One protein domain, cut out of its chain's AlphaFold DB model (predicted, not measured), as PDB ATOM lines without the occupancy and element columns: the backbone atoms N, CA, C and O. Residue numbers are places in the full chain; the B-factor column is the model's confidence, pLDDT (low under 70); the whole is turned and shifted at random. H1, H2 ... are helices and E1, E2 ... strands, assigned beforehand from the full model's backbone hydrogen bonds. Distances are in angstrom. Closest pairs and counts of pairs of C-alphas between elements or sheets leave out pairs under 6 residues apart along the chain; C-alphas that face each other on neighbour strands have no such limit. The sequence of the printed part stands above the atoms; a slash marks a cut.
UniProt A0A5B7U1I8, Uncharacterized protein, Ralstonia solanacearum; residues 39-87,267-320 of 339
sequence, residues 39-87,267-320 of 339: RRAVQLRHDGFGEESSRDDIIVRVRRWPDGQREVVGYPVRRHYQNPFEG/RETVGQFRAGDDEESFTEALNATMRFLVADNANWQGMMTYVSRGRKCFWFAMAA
ATOM      1  N   ARG A  39     123.764 129.786 140.796       52.62
ATOM      2  CA  ARG A  39     124.307 129.469 142.134       52.62
ATOM      3  C   ARG A  39     123.650 130.300 143.233       52.62
ATOM      4  O   ARG A  39     123.289 129.748 144.265       52.62
ATOM      5  N   ARG A  40     123.424 131.597 142.995       51.25
ATOM      6  CA  ARG A  40     122.720 132.489 143.932       51.25
ATOM      7  C   ARG A  40     121.278 132.030 144.170       51.25
ATOM      8  O   ARG A  40     120.849 131.959 145.317       51.25
ATOM      9  N   ALA A  41     120.556 131.665 143.111       49.84
ATOM     10  CA  ALA A  41     119.195 131.138 143.222       49.84
ATOM     11  C   ALA A  41     119.132 129.800 143.983       49.84
ATOM     12  O   ALA A  41     118.216 129.593 144.773       49.84
ATOM     13  N   VAL A  42     120.105 128.905 143.781       53.41
ATOM     14  CA  VAL A  42     120.194 127.619 144.495       53.41
ATOM     15  C   VAL A  42     120.559 127.816 145.970       53.41
ATOM     16  O   VAL A  42     119.934 127.201 146.829       53.41
ATOM     17  N   GLN A  43     121.501 128.716 146.272       54.38
ATOM     18  CA  GLN A  43     121.877 129.087 147.642       54.38
ATOM     19  C   GLN A  43     120.665 129.617 148.419       54.38
ATOM     20  O   GLN A  43     120.388 129.183 149.529       54.38
ATOM     21  N   LEU A  44     119.886 130.500 147.793       51.59
ATOM     22  CA  LEU A  44     118.704 131.084 148.412       51.59
ATOM     23  C   LEU A  44     117.572 130.046 148.571       51.59
ATOM     24  O   LEU A  44     116.885 130.038 149.579       51.59
ATOM     25  N   ARG A  45     117.413 129.069 147.673       52.56
ATOM     26  CA  ARG A  45     116.489 127.945 147.944       52.56
ATOM     27  C   ARG A  45     116.948 127.080 149.126       52.56
ATOM     28  O   ARG A  45     116.120 126.673 149.933       52.56
ATOM     29  N   HIS A  46     118.252 126.812 149.232       49.12
ATOM     30  CA  HIS A  46     118.841 126.006 150.308       49.12
ATOM     31  C   HIS A  46     118.722 126.684 151.685       49.12
ATOM     32  O   HIS A  46     118.485 126.006 152.681       49.12
ATOM     33  N   ASP A  47     118.791 128.016 151.737       50.28
ATOM     34  CA  ASP A  47     118.601 128.816 152.957       50.28
ATOM     35  C   ASP A  47     117.110 129.005 153.338       50.28
ATOM     36  O   ASP A  47     116.776 129.813 154.205       50.28
ATOM     37  N   GLY A  48     116.194 128.260 152.700       40.56
ATOM     38  CA  GLY A  48     114.766 128.230 153.037       40.56
ATOM     39  C   GLY A  48     113.909 129.308 152.366       40.56
ATOM     40  O   GLY A  48     112.764 129.517 152.773       40.56
ATOM     41  N   PHE A  49     114.414 130.002 151.339       45.94
ATOM     42  CA  PHE A  49     113.631 131.000 150.605       45.94
ATOM     43  C   PHE A  49     112.721 130.324 149.555       45.94
ATOM     44  O   PHE A  49     113.196 129.745 148.577       45.94
ATOM     45  N   GLY A  50     111.398 130.395 149.760       41.84
ATOM     46  CA  GLY A  50     110.372 129.904 148.825       41.84
ATOM     47  C   GLY A  50     110.089 130.855 147.651       41.84
ATOM     48  O   GLY A  50     110.307 132.063 147.752       41.84
ATOM     49  N   GLU A  51     109.575 130.307 146.542       43.69
ATOM     50  CA  GLU A  51     109.453 130.945 145.213       43.69
ATOM     51  C   GLU A  51     108.577 132.217 145.127       43.69
ATOM     52  O   GLU A  51     108.625 132.907 144.115       43.69
ATOM     53  N   GLU A  52     107.870 132.619 146.187       43.22
ATOM     54  CA  GLU A  52     107.062 133.852 146.221       43.22
ATOM     55  C   GLU A  52     107.174 134.628 147.551       43.22
ATOM     56  O   GLU A  52     106.193 135.152 148.079       43.22
ATOM     57  N   SER A  53     108.366 134.748 148.144       49.22
ATOM     58  CA  SER A  53     108.498 135.587 149.346       49.22
ATOM     59  C   SER A  53     108.552 137.079 148.976       49.22
ATOM     60  O   SER A  53     109.571 137.572 148.485       49.22
ATOM     61  N   SER A  54     107.475 137.828 149.230       57.00
ATOM     62  CA  SER A  54     107.564 139.288 149.347       57.00
ATOM     63  C   SER A  54     107.951 139.651 150.776       57.00
ATOM     64  O   SER A  54     107.244 139.237 151.693       57.00
ATOM     65  N   ARG A  55     109.016 140.433 150.965       60.06
ATOM     66  CA  ARG A  55     109.397 140.977 152.279       60.06
ATOM     67  C   ARG A  55     109.451 142.494 152.235       60.06
ATOM     68  O   ARG A  55     109.727 143.074 151.177       60.06
ATOM     69  N   ASP A  56     109.171 143.117 153.369       70.56
ATOM     70  CA  ASP A  56     109.184 144.567 153.503       70.56
ATOM     71  C   ASP A  56     110.560 145.030 153.995       70.56
ATOM     72  O   ASP A  56     110.938 144.780 155.136       70.56
ATOM     73  N   ASP A  57     111.295 145.762 153.155       82.88
ATOM     74  CA  ASP A  57     112.447 146.524 153.643       82.88
ATOM     75  C   ASP A  57     111.945 147.807 154.287       82.88
ATOM     76  O   ASP A  57     111.062 148.473 153.740       82.88
ATOM     77  N   ILE A  58     112.543 148.219 155.398       84.75
ATOM     78  CA  ILE A  58     112.202 149.503 156.008       84.75
ATOM     79  C   ILE A  58     113.207 150.546 155.548       84.75
ATOM     80  O   ILE A  58     114.389 150.490 155.887       84.75
ATOM     81  N   ILE A  59     112.736 151.524 154.771       87.00
ATOM     82  CA  ILE A  59     113.549 152.673 154.374       87.00
ATOM     83  C   ILE A  59     113.343 153.784 155.393       87.00
ATOM     84  O   ILE A  59     112.216 154.235 155.614       87.00
ATOM     85  N   VAL A  60     114.445 154.272 155.958       89.88
ATOM     86  CA  VAL A  60     114.454 155.420 156.863       89.88
ATOM     87  C   VAL A  60     115.002 156.632 156.133       89.88
ATOM     88  O   VAL A  60     116.102 156.608 155.578       89.88
ATOM     89  N   ARG A  61     114.233 157.720 156.143       91.88
ATOM     90  CA  ARG A  61     114.647 159.010 155.589       91.88
ATOM     91  C   ARG A  61     114.545 160.110 156.624       91.88
ATOM     92  O   ARG A  61     113.570 160.158 157.370       91.88
ATOM     93  N   VAL A  62     115.502 161.026 156.598       92.06
ATOM     94  CA  VAL A  62     115.545 162.212 157.451       92.06
ATOM     95  C   VAL A  62     115.466 163.478 156.609       92.06
ATOM     96  O   VAL A  62     115.970 163.540 155.492       92.06
ATOM     97  N   ARG A  63     114.810 164.500 157.147       93.06
ATOM     98  CA  ARG A  63     114.915 165.885 156.696       93.06
ATOM     99  C   ARG A  63     115.497 166.717 157.832       93.06
ATOM    100  O   ARG A  63     115.026 166.608 158.966       93.06
ATOM    101  N   ARG A  64     116.497 167.533 157.516       91.88
ATOM    102  CA  ARG A  64     117.203 168.415 158.454       91.88
ATOM    103  C   ARG A  64     116.909 169.866 158.099       91.88
ATOM    104  O   ARG A  64     116.880 170.209 156.919       91.88
ATOM    105  N   TRP A  65     116.704 170.705 159.106       91.25
ATOM    106  CA  TRP A  65     116.616 172.153 158.934       91.25
ATOM    107  C   TRP A  65     117.820 172.849 159.582       91.25
ATOM    108  O   TRP A  65     118.365 172.325 160.556       91.25
ATOM    109  N   PRO A  66     118.226 174.035 159.086       88.25
ATOM    110  CA  PRO A  66     119.382 174.762 159.620       88.25
ATOM    111  C   PRO A  66     119.276 175.155 161.101       88.25
ATOM    112  O   PRO A  66     120.288 175.385 161.748       88.25
ATOM    113  N   ASP A  67     118.063 175.242 161.648       85.88
ATOM    114  CA  ASP A  67     117.806 175.539 163.063       85.88
ATOM    115  C   ASP A  67     117.885 174.297 163.973       85.88
ATOM    116  O   ASP A  67     117.579 174.360 165.166       85.88
ATOM    117  N   GLY A  68     118.272 173.152 163.409       89.62
ATOM    118  CA  GLY A  68     118.358 171.889 164.119       89.62
ATOM    119  C   GLY A  68     117.018 171.182 164.281       89.62
ATOM    120  O   GLY A  68     116.946 170.234 165.052       89.62
ATOM    121  N   GLN A  69     115.944 171.567 163.585       91.25
ATOM    122  CA  GLN A  69     114.777 170.685 163.509       91.25
ATOM    123  C   GLN A  69     115.098 169.439 162.672       91.25
ATOM    124  O   GLN A  69     115.809 169.504 161.664       91.25
ATOM    125  N   ARG A  70     114.526 168.295 163.065       91.62
ATOM    126  CA  ARG A  70     114.604 167.040 162.303       91.62
ATOM    127  C   ARG A  70     113.216 166.472 162.061       91.62
ATOM    128  O   ARG A  70     112.307 166.600 162.883       91.62
ATOM    129  N   GLU A  71     113.049 165.824 160.921       93.62
ATOM    130  CA  GLU A  71     111.891 164.988 160.645       93.62
ATOM    131  C   GLU A  71     112.350 163.655 160.077       93.62
ATOM    132  O   GLU A  71     112.963 163.623 159.014       93.62
ATOM    133  N   VAL A  72     112.038 162.564 160.768       93.75
ATOM    134  CA  VAL A  72     112.396 161.213 160.334       93.75
ATOM    135  C   VAL A  72     111.136 160.451 159.966       93.75
ATOM    136  O   VAL A  72     110.112 160.563 160.638       93.75
ATOM    137  N   VAL A  73     111.199 159.676 158.887       94.75
ATOM    138  CA  VAL A  73     110.147 158.741 158.492       94.75
ATOM    139  C   VAL A  73     110.751 157.384 158.162       94.75
ATOM    140  O   VAL A  73     111.680 157.299 157.361       94.75
ATOM    141  N   GLY A  74     110.192 156.337 158.757       92.56
ATOM    142  CA  GLY A  74     110.410 154.945 158.386       92.56
ATOM    143  C   GLY A  74     109.152 154.396 157.729       92.56
ATOM    144  O   GLY A  74     108.052 154.595 158.248       92.56
ATOM    145  N   TYR A  75     109.283 153.746 156.578       91.06
ATOM    146  CA  TYR A  75     108.150 153.127 155.888       91.06
ATOM    147  C   TYR A  75     108.571 151.843 155.170       91.06
ATOM    148  O   TYR A  75     109.711 151.763 154.701       91.06
ATOM    149  N   PRO A  76     107.658 150.861 155.056       85.50
ATOM    150  CA  PRO A  76     107.952 149.622 154.370       85.50
ATOM    151  C   PRO A  76     107.948 149.843 152.860       85.50
ATOM    152  O   PRO A  76     107.093 150.542 152.302       85.50
ATOM    153  N   VAL A  77     108.898 149.212 152.190       80.75
ATOM    154  CA  VAL A  77     108.946 149.073 150.743       80.75
ATOM    155  C   VAL A  77     108.927 147.589 150.438       80.75
ATOM    156  O   VAL A  77     109.903 146.875 150.661       80.75
ATOM    157  N   ARG A  78     107.783 147.141 149.919       69.88
ATOM    158  CA  ARG A  78     107.579 145.747 149.546       69.88
ATOM    159  C   ARG A  78     108.514 145.391 148.403       69.88
ATOM    160  O   ARG A  78     108.447 145.996 147.328       69.88
ATOM    161  N   ARG A  79     109.368 144.398 148.625       61.81
ATOM    162  CA  ARG A  79     110.273 143.883 147.605       61.81
ATOM    163  C   ARG A  79     109.810 142.507 147.158       61.81
ATOM    164  O   ARG A  79     109.562 141.627 147.977       61.81
ATOM    165  N   HIS A  80     109.724 142.334 145.845       55.09
ATOM    166  CA  HIS A  80     109.533 141.027 145.234       55.09
ATOM    167  C   HIS A  80     110.899 140.383 145.043       55.09
ATOM    168  O   HIS A  80     111.797 140.973 144.435       55.09
ATOM    169  N   TYR A  81     111.057 139.190 145.599       44.38
ATOM    170  CA  TYR A  81     112.206 138.352 145.329       44.38
ATOM    171  C   TYR A  81     112.157 137.933 143.843       44.38
ATOM    172  O   TYR A  81     111.098 137.539 143.368       44.38
ATOM    173  N   GLN A  82     113.266 138.103 143.107       48.41
ATOM    174  CA  GLN A  82     113.367 138.093 141.627       48.41
ATOM    175  C   GLN A  82     112.912 139.363 140.881       48.41
ATOM    176  O   GLN A  82     112.586 139.295 139.700       48.41
ATOM    177  N   ASN A  83     112.926 140.552 141.493       46.59
ATOM    178  CA  ASN A  83     112.860 141.772 140.683       46.59
ATOM    179  C   ASN A  83     114.199 141.943 139.919       46.59
ATOM    180  O   ASN A  83     115.207 142.212 140.571       46.59
ATOM    181  N   PRO A  84     114.265 141.835 138.575       43.66
ATOM    182  CA  PRO A  84     115.519 141.951 137.812       43.66
ATOM    183  C   PRO A  84     116.175 143.345 137.891       43.66
ATOM    184  O   PRO A  84     117.245 143.572 137.333       43.66
ATOM    185  N   PHE A  85     115.553 144.287 138.606       42.16
ATOM    186  CA  PHE A  85     116.046 145.642 138.858       42.16
ATOM    187  C   PHE A  85     116.658 145.826 140.260       42.16
ATOM    188  O   PHE A  85     116.866 146.954 140.716       42.16
ATOM    189  N   GLU A  86     116.952 144.725 140.953       41.03
ATOM    190  CA  GLU A  86     117.589 144.690 142.268       41.03
ATOM    191  C   GLU A  86     118.963 145.402 142.253       41.03
ATOM    192  O   GLU A  86     119.966 144.829 141.848       41.03
ATOM    193  N   GLY A  87     119.005 146.680 142.660       40.31
ATOM    194  CA  GLY A  87     120.228 147.504 142.703       40.31
ATOM    195  C   GLY A  87     120.180 148.795 141.877       40.31
ATOM    196  O   GLY A  87     121.091 149.613 141.974       40.31
ATOM    197  N   ARG A 267     115.141 165.255 151.356       87.25
ATOM    198  CA  ARG A 267     115.221 164.118 152.282       87.25
ATOM    199  C   ARG A 267     116.457 163.293 151.974       87.25
ATOM    200  O   ARG A 267     116.604 162.825 150.850       87.25
ATOM    201  N   GLU A 268     117.228 163.003 153.003       86.56
ATOM    202  CA  GLU A 268     118.369 162.098 152.961       86.56
ATOM    203  C   GLU A 268     117.932 160.700 153.407       86.56
ATOM    204  O   GLU A 268     117.049 160.552 154.258       86.56
ATOM    205  N   THR A 269     118.526 159.657 152.830       86.50
ATOM    206  CA  THR A 269     118.292 158.279 153.285       86.50
ATOM    207  C   THR A 269     119.275 157.965 154.404       86.50
ATOM    208  O   THR A 269     120.478 158.002 154.185       86.50
ATOM    209  N   VAL A 270     118.753 157.663 155.595       84.19
ATOM    210  CA  VAL A 270     119.555 157.255 156.762       84.19
ATOM    211  C   VAL A 270     120.004 155.807 156.604       84.19
ATOM    212  O   VAL A 270     121.133 155.462 156.932       84.19
ATOM    213  N   GLY A 271     119.116 154.957 156.090       81.44
ATOM    214  CA  GLY A 271     119.412 153.550 155.873       81.44
ATOM    215  C   GLY A 271     118.227 152.777 155.316       81.44
ATOM    216  O   GLY A 271     117.097 153.273 155.251       81.44
ATOM    217  N   GLN A 272     118.520 151.546 154.921       85.69
ATOM    218  CA  GLN A 272     117.560 150.536 154.506       85.69
ATOM    219  C   GLN A 272     117.819 149.294 155.353       85.69
ATOM    220  O   GLN A 272     118.943 148.798 155.384       85.69
ATOM    221  N   PHE A 273     116.790 148.831 156.053       81.75
ATOM    222  CA  PHE A 273     116.913 147.793 157.070       81.75
ATOM    223  C   PHE A 273     116.124 146.560 156.656       81.75
ATOM    224  O   PHE A 273     114.975 146.668 156.212       81.75
ATOM    225  N   ARG A 274     116.774 145.405 156.790       83.38
ATOM    226  CA  ARG A 274     116.245 144.086 156.464       83.38
ATOM    227  C   ARG A 274     116.815 143.078 157.452       83.38
ATOM    228  O   ARG A 274     118.032 142.947 157.539       83.38
ATOM    229  N   ALA A 275     115.922 142.323 158.071       80.94
ATOM    230  CA  ALA A 275     116.229 141.284 159.041       80.94
ATOM    231  C   ALA A 275     115.517 139.957 158.700       80.94
ATOM    232  O   ALA A 275     115.044 139.759 157.570       80.94
ATOM    233  N   GLY A 276     115.499 139.022 159.657       74.25
ATOM    234  CA  GLY A 276     114.983 137.663 159.498       74.25
ATOM    235  C   GLY A 276     113.497 137.627 159.153       74.25
ATOM    236  O   GLY A 276     113.089 136.814 158.319       74.25
ATOM    237  N   ASP A 277     112.729 138.573 159.686       82.62
ATOM    238  CA  ASP A 277     111.345 138.845 159.311       82.62
ATOM    239  C   ASP A 277     111.036 140.356 159.254       82.62
ATOM    240  O   ASP A 277     111.904 141.222 159.429       82.62
ATOM    241  N   ASP A 278     109.787 140.689 158.932       81.25
ATOM    242  CA  ASP A 278     109.370 142.078 158.774       81.25
ATOM    243  C   ASP A 278     109.277 142.846 160.113       81.25
ATOM    244  O   ASP A 278     109.424 144.071 160.129       81.25
ATOM    245  N   GLU A 279     109.015 142.157 161.227       86.38
ATOM    246  CA  GLU A 279     108.925 142.759 162.564       86.38
ATOM    247  C   GLU A 279     110.323 143.080 163.107       86.38
ATOM    248  O   GLU A 279     110.557 144.163 163.658       86.38
ATOM    249  N   GLU A 280     111.279 142.181 162.884       86.50
ATOM    250  CA  GLU A 280     112.696 142.425 163.127       86.50
ATOM    251  C   GLU A 280     113.199 143.584 162.259       86.50
ATOM    252  O   GLU A 280     113.831 144.502 162.780       86.50
ATOM    253  N   SER A 281     112.837 143.627 160.970       86.62
ATOM    254  CA  SER A 281     113.234 144.715 160.060       86.62
ATOM    255  C   SER A 281     112.718 146.077 160.544       86.62
ATOM    256  O   SER A 281     113.440 147.078 160.530       86.62
ATOM    257  N   PHE A 282     111.469 146.120 161.023       90.62
ATOM    258  CA  PHE A 282     110.881 147.298 161.663       90.62
ATOM    259  C   PHE A 282     111.618 147.699 162.942       90.62
ATOM    260  O   PHE A 282     111.934 148.877 163.132       90.62
ATOM    261  N   THR A 283     111.914 146.729 163.801       92.81
ATOM    262  CA  THR A 283     112.586 146.958 165.082       92.81
ATOM    263  C   THR A 283     114.013 147.468 164.884       92.81
ATOM    264  O   THR A 283     114.412 148.441 165.526       92.81
ATOM    265  N   GLU A 284     114.773 146.887 163.955       91.38
ATOM    266  CA  GLU A 284     116.115 147.349 163.599       91.38
ATOM    267  C   GLU A 284     116.105 148.776 163.053       91.38
ATOM    268  O   GLU A 284     116.883 149.616 163.514       91.38
ATOM    269  N   ALA A 285     115.191 149.084 162.127       91.94
ATOM    270  CA  ALA A 285     115.056 150.424 161.564       91.94
ATOM    271  C   ALA A 285     114.708 151.473 162.625       91.94
ATOM    272  O   ALA A 285     115.252 152.583 162.621       91.94
ATOM    273  N   LEU A 286     113.804 151.125 163.544       94.44
ATOM    274  CA  LEU A 286     113.410 151.988 164.648       94.44
ATOM    275  C   LEU A 286     114.590 152.225 165.602       94.44
ATOM    276  O   LEU A 286     114.896 153.372 165.923       94.44
ATOM    277  N   ASN A 287     115.309 151.170 165.988       93.94
ATOM    278  CA  ASN A 287     116.482 151.265 166.858       93.94
ATOM    279  C   ASN A 287     117.611 152.083 166.223       93.94
ATOM    280  O   ASN A 287     118.196 152.950 166.874       93.94
ATOM    281  N   ALA A 288     117.901 151.849 164.944       90.94
ATOM    282  CA  ALA A 288     118.886 152.621 164.199       90.94
ATOM    283  C   ALA A 288     118.486 154.098 164.101       90.94
ATOM    284  O   ALA A 288     119.334 154.972 164.264       90.94
ATOM    285  N   THR A 289     117.191 154.383 163.924       94.50
ATOM    286  CA  THR A 289     116.660 155.752 163.950       94.50
ATOM    287  C   THR A 289     116.887 156.425 165.300       94.50
ATOM    288  O   THR A 289     117.344 157.566 165.332       94.50
ATOM    289  N   MET A 290     116.616 155.736 166.413       94.06
ATOM    290  CA  MET A 290     116.842 156.299 167.748       94.06
ATOM    291  C   MET A 290     118.326 156.587 167.992       94.06
ATOM    292  O   MET A 290     118.672 157.684 168.423       94.06
ATOM    293  N   ARG A 291     119.217 155.651 167.634       93.12
ATOM    294  CA  ARG A 291     120.675 155.856 167.723       93.12
ATOM    295  C   ARG A 291     121.133 157.039 166.877       93.12
ATOM    296  O   ARG A 291     121.909 157.859 167.354       93.12
ATOM    297  N   PHE A 292     120.624 157.143 165.650       92.00
ATOM    298  CA  PHE A 292     120.899 158.265 164.759       92.00
ATOM    299  C   PHE A 292     120.468 159.597 165.385       92.00
ATOM    300  O   PHE A 292     121.266 160.523 165.420       92.00
ATOM    301  N   LEU A 293     119.249 159.694 165.924       91.81
ATOM    302  CA  LEU A 293     118.747 160.929 166.533       91.81
ATOM    303  C   LEU A 293     119.553 161.346 167.774       91.81
ATOM    304  O   LEU A 293     119.786 162.537 167.971       91.81
ATOM    305  N   VAL A 294     120.007 160.387 168.587       91.38
ATOM    306  CA  VAL A 294     120.896 160.660 169.727       91.38
ATOM    307  C   VAL A 294     122.262 161.154 169.246       91.38
ATOM    308  O   VAL A 294     122.720 162.200 169.694       91.38
ATOM    309  N   ALA A 295     122.889 160.446 168.301       89.50
ATOM    310  CA  ALA A 295     124.193 160.822 167.753       89.50
ATOM    311  C   ALA A 295     124.160 162.179 167.031       89.50
ATOM    312  O   ALA A 295     125.135 162.923 167.057       89.50
ATOM    313  N   ASP A 296     123.025 162.516 166.421       87.75
ATOM    314  CA  ASP A 296     122.806 163.786 165.735       87.75
ATOM    315  C   ASP A 296     122.502 164.954 166.685       87.75
ATOM    316  O   ASP A 296     122.282 166.069 166.217       87.75
ATOM    317  N   ASN A 297     122.454 164.726 168.002       89.38
ATOM    318  CA  ASN A 297     122.062 165.715 169.006       89.38
ATOM    319  C   ASN A 297     120.673 166.325 168.709       89.38
ATOM    320  O   ASN A 297     120.493 167.549 168.648       89.38
ATOM    321  N   ALA A 298     119.693 165.460 168.419       91.25
ATOM    322  CA  ALA A 298     118.302 165.852 168.225       91.25
ATOM    323  C   ALA A 298     117.690 166.412 169.515       91.25
ATOM    324  O   ALA A 298     117.893 165.850 170.588       91.25
ATOM    325  N   ASN A 299     116.896 167.484 169.415       91.31
ATOM    326  CA  ASN A 299     116.133 167.974 170.561       91.31
ATOM    327  C   ASN A 299     114.824 167.187 170.717       91.31
ATOM    328  O   ASN A 299     113.917 167.296 169.886       91.31
ATOM    329  N   TRP A 300     114.749 166.401 171.791       89.88
ATOM    330  CA  TRP A 300     113.633 165.512 172.119       89.88
ATOM    331  C   TRP A 300     112.457 166.204 172.816       89.88
ATOM    332  O   TRP A 300     111.380 165.615 172.901       89.88
ATOM    333  N   GLN A 301     112.628 167.441 173.284       87.44
ATOM    334  CA  GLN A 301     111.556 168.185 173.943       87.44
ATOM    335  C   GLN A 301     110.440 168.536 172.953       87.44
ATOM    336  O   GLN A 301     110.702 168.915 171.808       87.44
ATOM    337  N   GLY A 302     109.183 168.363 173.370       78.75
ATOM    338  CA  GLY A 302     108.020 168.539 172.503       78.75
ATOM    339  C   GLY A 302     107.942 167.579 171.306       78.75
ATOM    340  O   GLY A 302     107.136 167.811 170.401       78.75
ATOM    341  N   MET A 303     108.756 166.512 171.260       88.56
ATOM    342  CA  MET A 303     108.803 165.595 170.117       88.56
ATOM    343  C   MET A 303     107.408 165.058 169.770       88.56
ATOM    344  O   MET A 303     106.711 164.470 170.594       88.56
ATOM    345  N   MET A 304     107.042 165.177 168.493       87.25
ATOM    346  CA  MET A 304     105.820 164.575 167.964       87.25
ATOM    347  C   MET A 304     106.149 163.223 167.342       87.25
ATOM    348  O   MET A 304     107.033 163.134 166.484       87.25
ATOM    349  N   THR A 305     105.409 162.183 167.724       91.75
ATOM    350  CA  THR A 305     105.654 160.815 167.262       91.75
ATOM    351  C   THR A 305     104.414 160.187 166.640       91.75
ATOM    352  O   THR A 305     103.271 160.506 166.966       91.75
ATOM    353  N   TYR A 306     104.649 159.277 165.704       91.56
ATOM    354  CA  TYR A 306     103.671 158.312 165.234       91.56
ATOM    355  C   TYR A 306     104.405 157.006 164.975       91.56
ATOM    356  O   TYR A 306     105.373 156.991 164.222       91.56
ATOM    357  N   VAL A 307     103.954 155.915 165.580       93.94
ATOM    358  CA  VAL A 307     104.555 154.591 165.409       93.94
ATOM    359  C   VAL A 307     103.427 153.595 165.192       93.94
ATOM    360  O   VAL A 307     102.460 153.567 165.950       93.94
ATOM    361  N   SER A 308     103.520 152.788 164.140       91.19
ATOM    362  CA  SER A 308     102.539 151.756 163.829       91.19
ATOM    363  C   SER A 308     103.253 150.473 163.433       91.19
ATOM    364  O   SER A 308     103.764 150.373 162.320       91.19
ATOM    365  N   ARG A 309     103.239 149.479 164.331       87.94
ATOM    366  CA  ARG A 309     103.764 148.132 164.051       87.94
ATOM    367  C   ARG A 309     102.976 147.446 162.934       87.94
ATOM    368  O   ARG A 309     103.561 146.994 161.964       87.94
ATOM    369  N   GLY A 310     101.642 147.513 162.976       85.19
ATOM    370  CA  GLY A 310     100.793 146.919 161.931       85.19
ATOM    371  C   GLY A 310     101.024 147.489 160.522       85.19
ATOM    372  O   GLY A 310     100.885 146.772 159.539       85.19
ATOM    373  N   ARG A 311     101.411 148.769 160.404       84.12
ATOM    374  CA  ARG A 311     101.801 149.393 159.123       84.12
ATOM    375  C   ARG A 311     103.314 149.406 158.889       84.12
ATOM    376  O   ARG A 311     103.747 149.963 157.882       84.12
ATOM    377  N   LYS A 312     104.093 148.874 159.833       87.88
ATOM    378  CA  LYS A 312     105.560 148.888 159.875       87.88
ATOM    379  C   LYS A 312     106.150 150.253 159.533       87.88
ATOM    380  O   LYS A 312     107.106 150.373 158.773       87.88
ATOM    381  N   CYS A 313     105.544 151.311 160.059       91.88
ATOM    382  CA  CYS A 313     105.968 152.671 159.771       91.88
ATOM    383  C   CYS A 313     106.058 153.511 161.036       91.88
ATOM    384  O   CYS A 313     105.349 153.292 162.021       91.88
ATOM    385  N   PHE A 314     106.949 154.490 160.997       95.31
ATOM    386  CA  PHE A 314     107.118 155.449 162.071       95.31
ATOM    387  C   PHE A 314     107.456 156.825 161.517       95.31
ATOM    388  O   PHE A 314     107.943 156.982 160.396       95.31
ATOM    389  N   TRP A 315     107.172 157.841 162.314       94.25
ATOM    390  CA  TRP A 315     107.449 159.225 162.008       94.25
ATOM    391  C   TRP A 315     107.769 159.984 163.291       94.25
ATOM    392  O   TRP A 315     107.048 159.867 164.282       94.25
ATOM    393  N   PHE A 316     108.825 160.787 163.239       93.06
ATOM    394  CA  PHE A 316     109.277 161.634 164.335       93.06
ATOM    395  C   PHE A 316     109.472 163.059 163.830       93.06
ATOM    396  O   PHE A 316     110.051 163.266 162.762       93.06
ATOM    397  N   ALA A 317     109.020 164.045 164.600       91.25
ATOM    398  CA  ALA A 317     109.386 165.442 164.418       91.25
ATOM    399  C   ALA A 317     109.984 166.002 165.699       91.25
ATOM    400  O   ALA A 317     109.312 166.066 166.726       91.25
ATOM    401  N   MET A 318     111.222 166.459 165.566       90.56
ATOM    402  CA  MET A 318     112.032 167.013 166.640       90.56
ATOM    403  C   MET A 318     111.947 168.537 166.620       90.56
ATOM    404  O   MET A 318     111.781 169.141 165.550       90.56
ATOM    405  N   ALA A 319     112.080 169.151 167.791       89.44
ATOM    406  CA  ALA A 319     112.160 170.597 167.918       89.44
ATOM    407  C   ALA A 319     113.531 171.136 167.461       89.44
ATOM    408  O   ALA A 319     114.446 170.375 167.136       89.44
ATOM    409  N   ALA A 320     113.660 172.464 167.398       89.00
ATOM    410  CA  ALA A 320     114.928 173.141 167.116       89.00
ATOM    411  C   ALA A 320     115.912 172.961 168.286       89.00
ATOM    412  O   ALA A 320     115.478 172.762 169.420       89.00
TER     413      ALA A 320
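Overview. This is residues 39 to 87 and 267 to 320 of the 339 residues of an uncharacterized protein of Ralstonia solanacearum (UniProt A0A5B7U1I8). A twisted antiparallel sheet of five strands has one long helix, H2, packed over one face, while no named helix covers the other face. Two hairpins, E1 with E2 and E4 with E5, lie side by side in the sheet, with the short E3 along the other side of E1; beyond the E1 start of the sheet, residues 42 to 48, most of them in the small helix H1, stick out and add to the length. The printed part has 103 residues with two named helices and five named strands, in the order H1 E1 E2 E3 H2 E4 E5; the sheet's order is E3 E1 E2 E5 E4, and the class is mixed, helices and strands. The whole is loose, with a radius of gyration of the C-alphas of 16.2 A and spans of 51 by 25 by 19 A.

Arrangement. In the sheet, E1, residues 54 to 64, and E2, residues 70 to 80, form a hairpin; N 61 and O 73 are 2.9 A apart, within hydrogen-bond range. E3, residues 268 to 273, is an edge strand antiparallel to E1, with N 60 and O 271 2.9 A apart. E5, residues 313 to 319, is antiparallel to E2 at 166 degrees, with N 316 and O 72 2.9 A apart. E4, residues 299 to 308, is the other edge strand and forms a hairpin with E5; N 306 and O 315 are 2.9 A apart. E4 bends by 89 degrees at residue 302. H2, residues 278 to 295, is on the sheet, and the two make two layers, a helix on one face of a sheet. The closest C-alphas of H2 and E3 are those of Ala 285 and Phe 273, 5.5 A apart; those of H2 and E1 are Asp 278 and Asp 56, 5.8 A apart. H2 and E4 are near each other. H1, residues 39 to 46, is not on the sheet and is apart from H2. In H1 and H2 every O i to N i+4 pair is within hydrogen-bond range.

Along the chain. E1 measures 32.0 A from first to last C-alpha, E2 31.5 A, H2 25.5 A, E4 22.2 A, E5 20.6 A, E3 15.0 A and H1 10.4 A. H1 begins at C-alpha 39, (124.307, 129.469, 142.134). H2 begins at C-alpha 278, (109.370, 142.078, 158.774), and E5 ends at C-alpha 319, (112.160, 170.597, 167.918).

Size, cuts and confidence. The two C-alphas farthest apart, those of Arg 39 and Gly 302, are 52.1 A apart. Residues 88 to 266 are not printed, and C-alphas 87 and 267 are 19.8 A apart across this cut, which lies in the link from E2 to E3. Of the links that are printed whole, H1 to E1 is short and the others are tight. The mean pLDDT of the printed part is 78.5, and residues 39 to 55 and 78 to 87 are under 70.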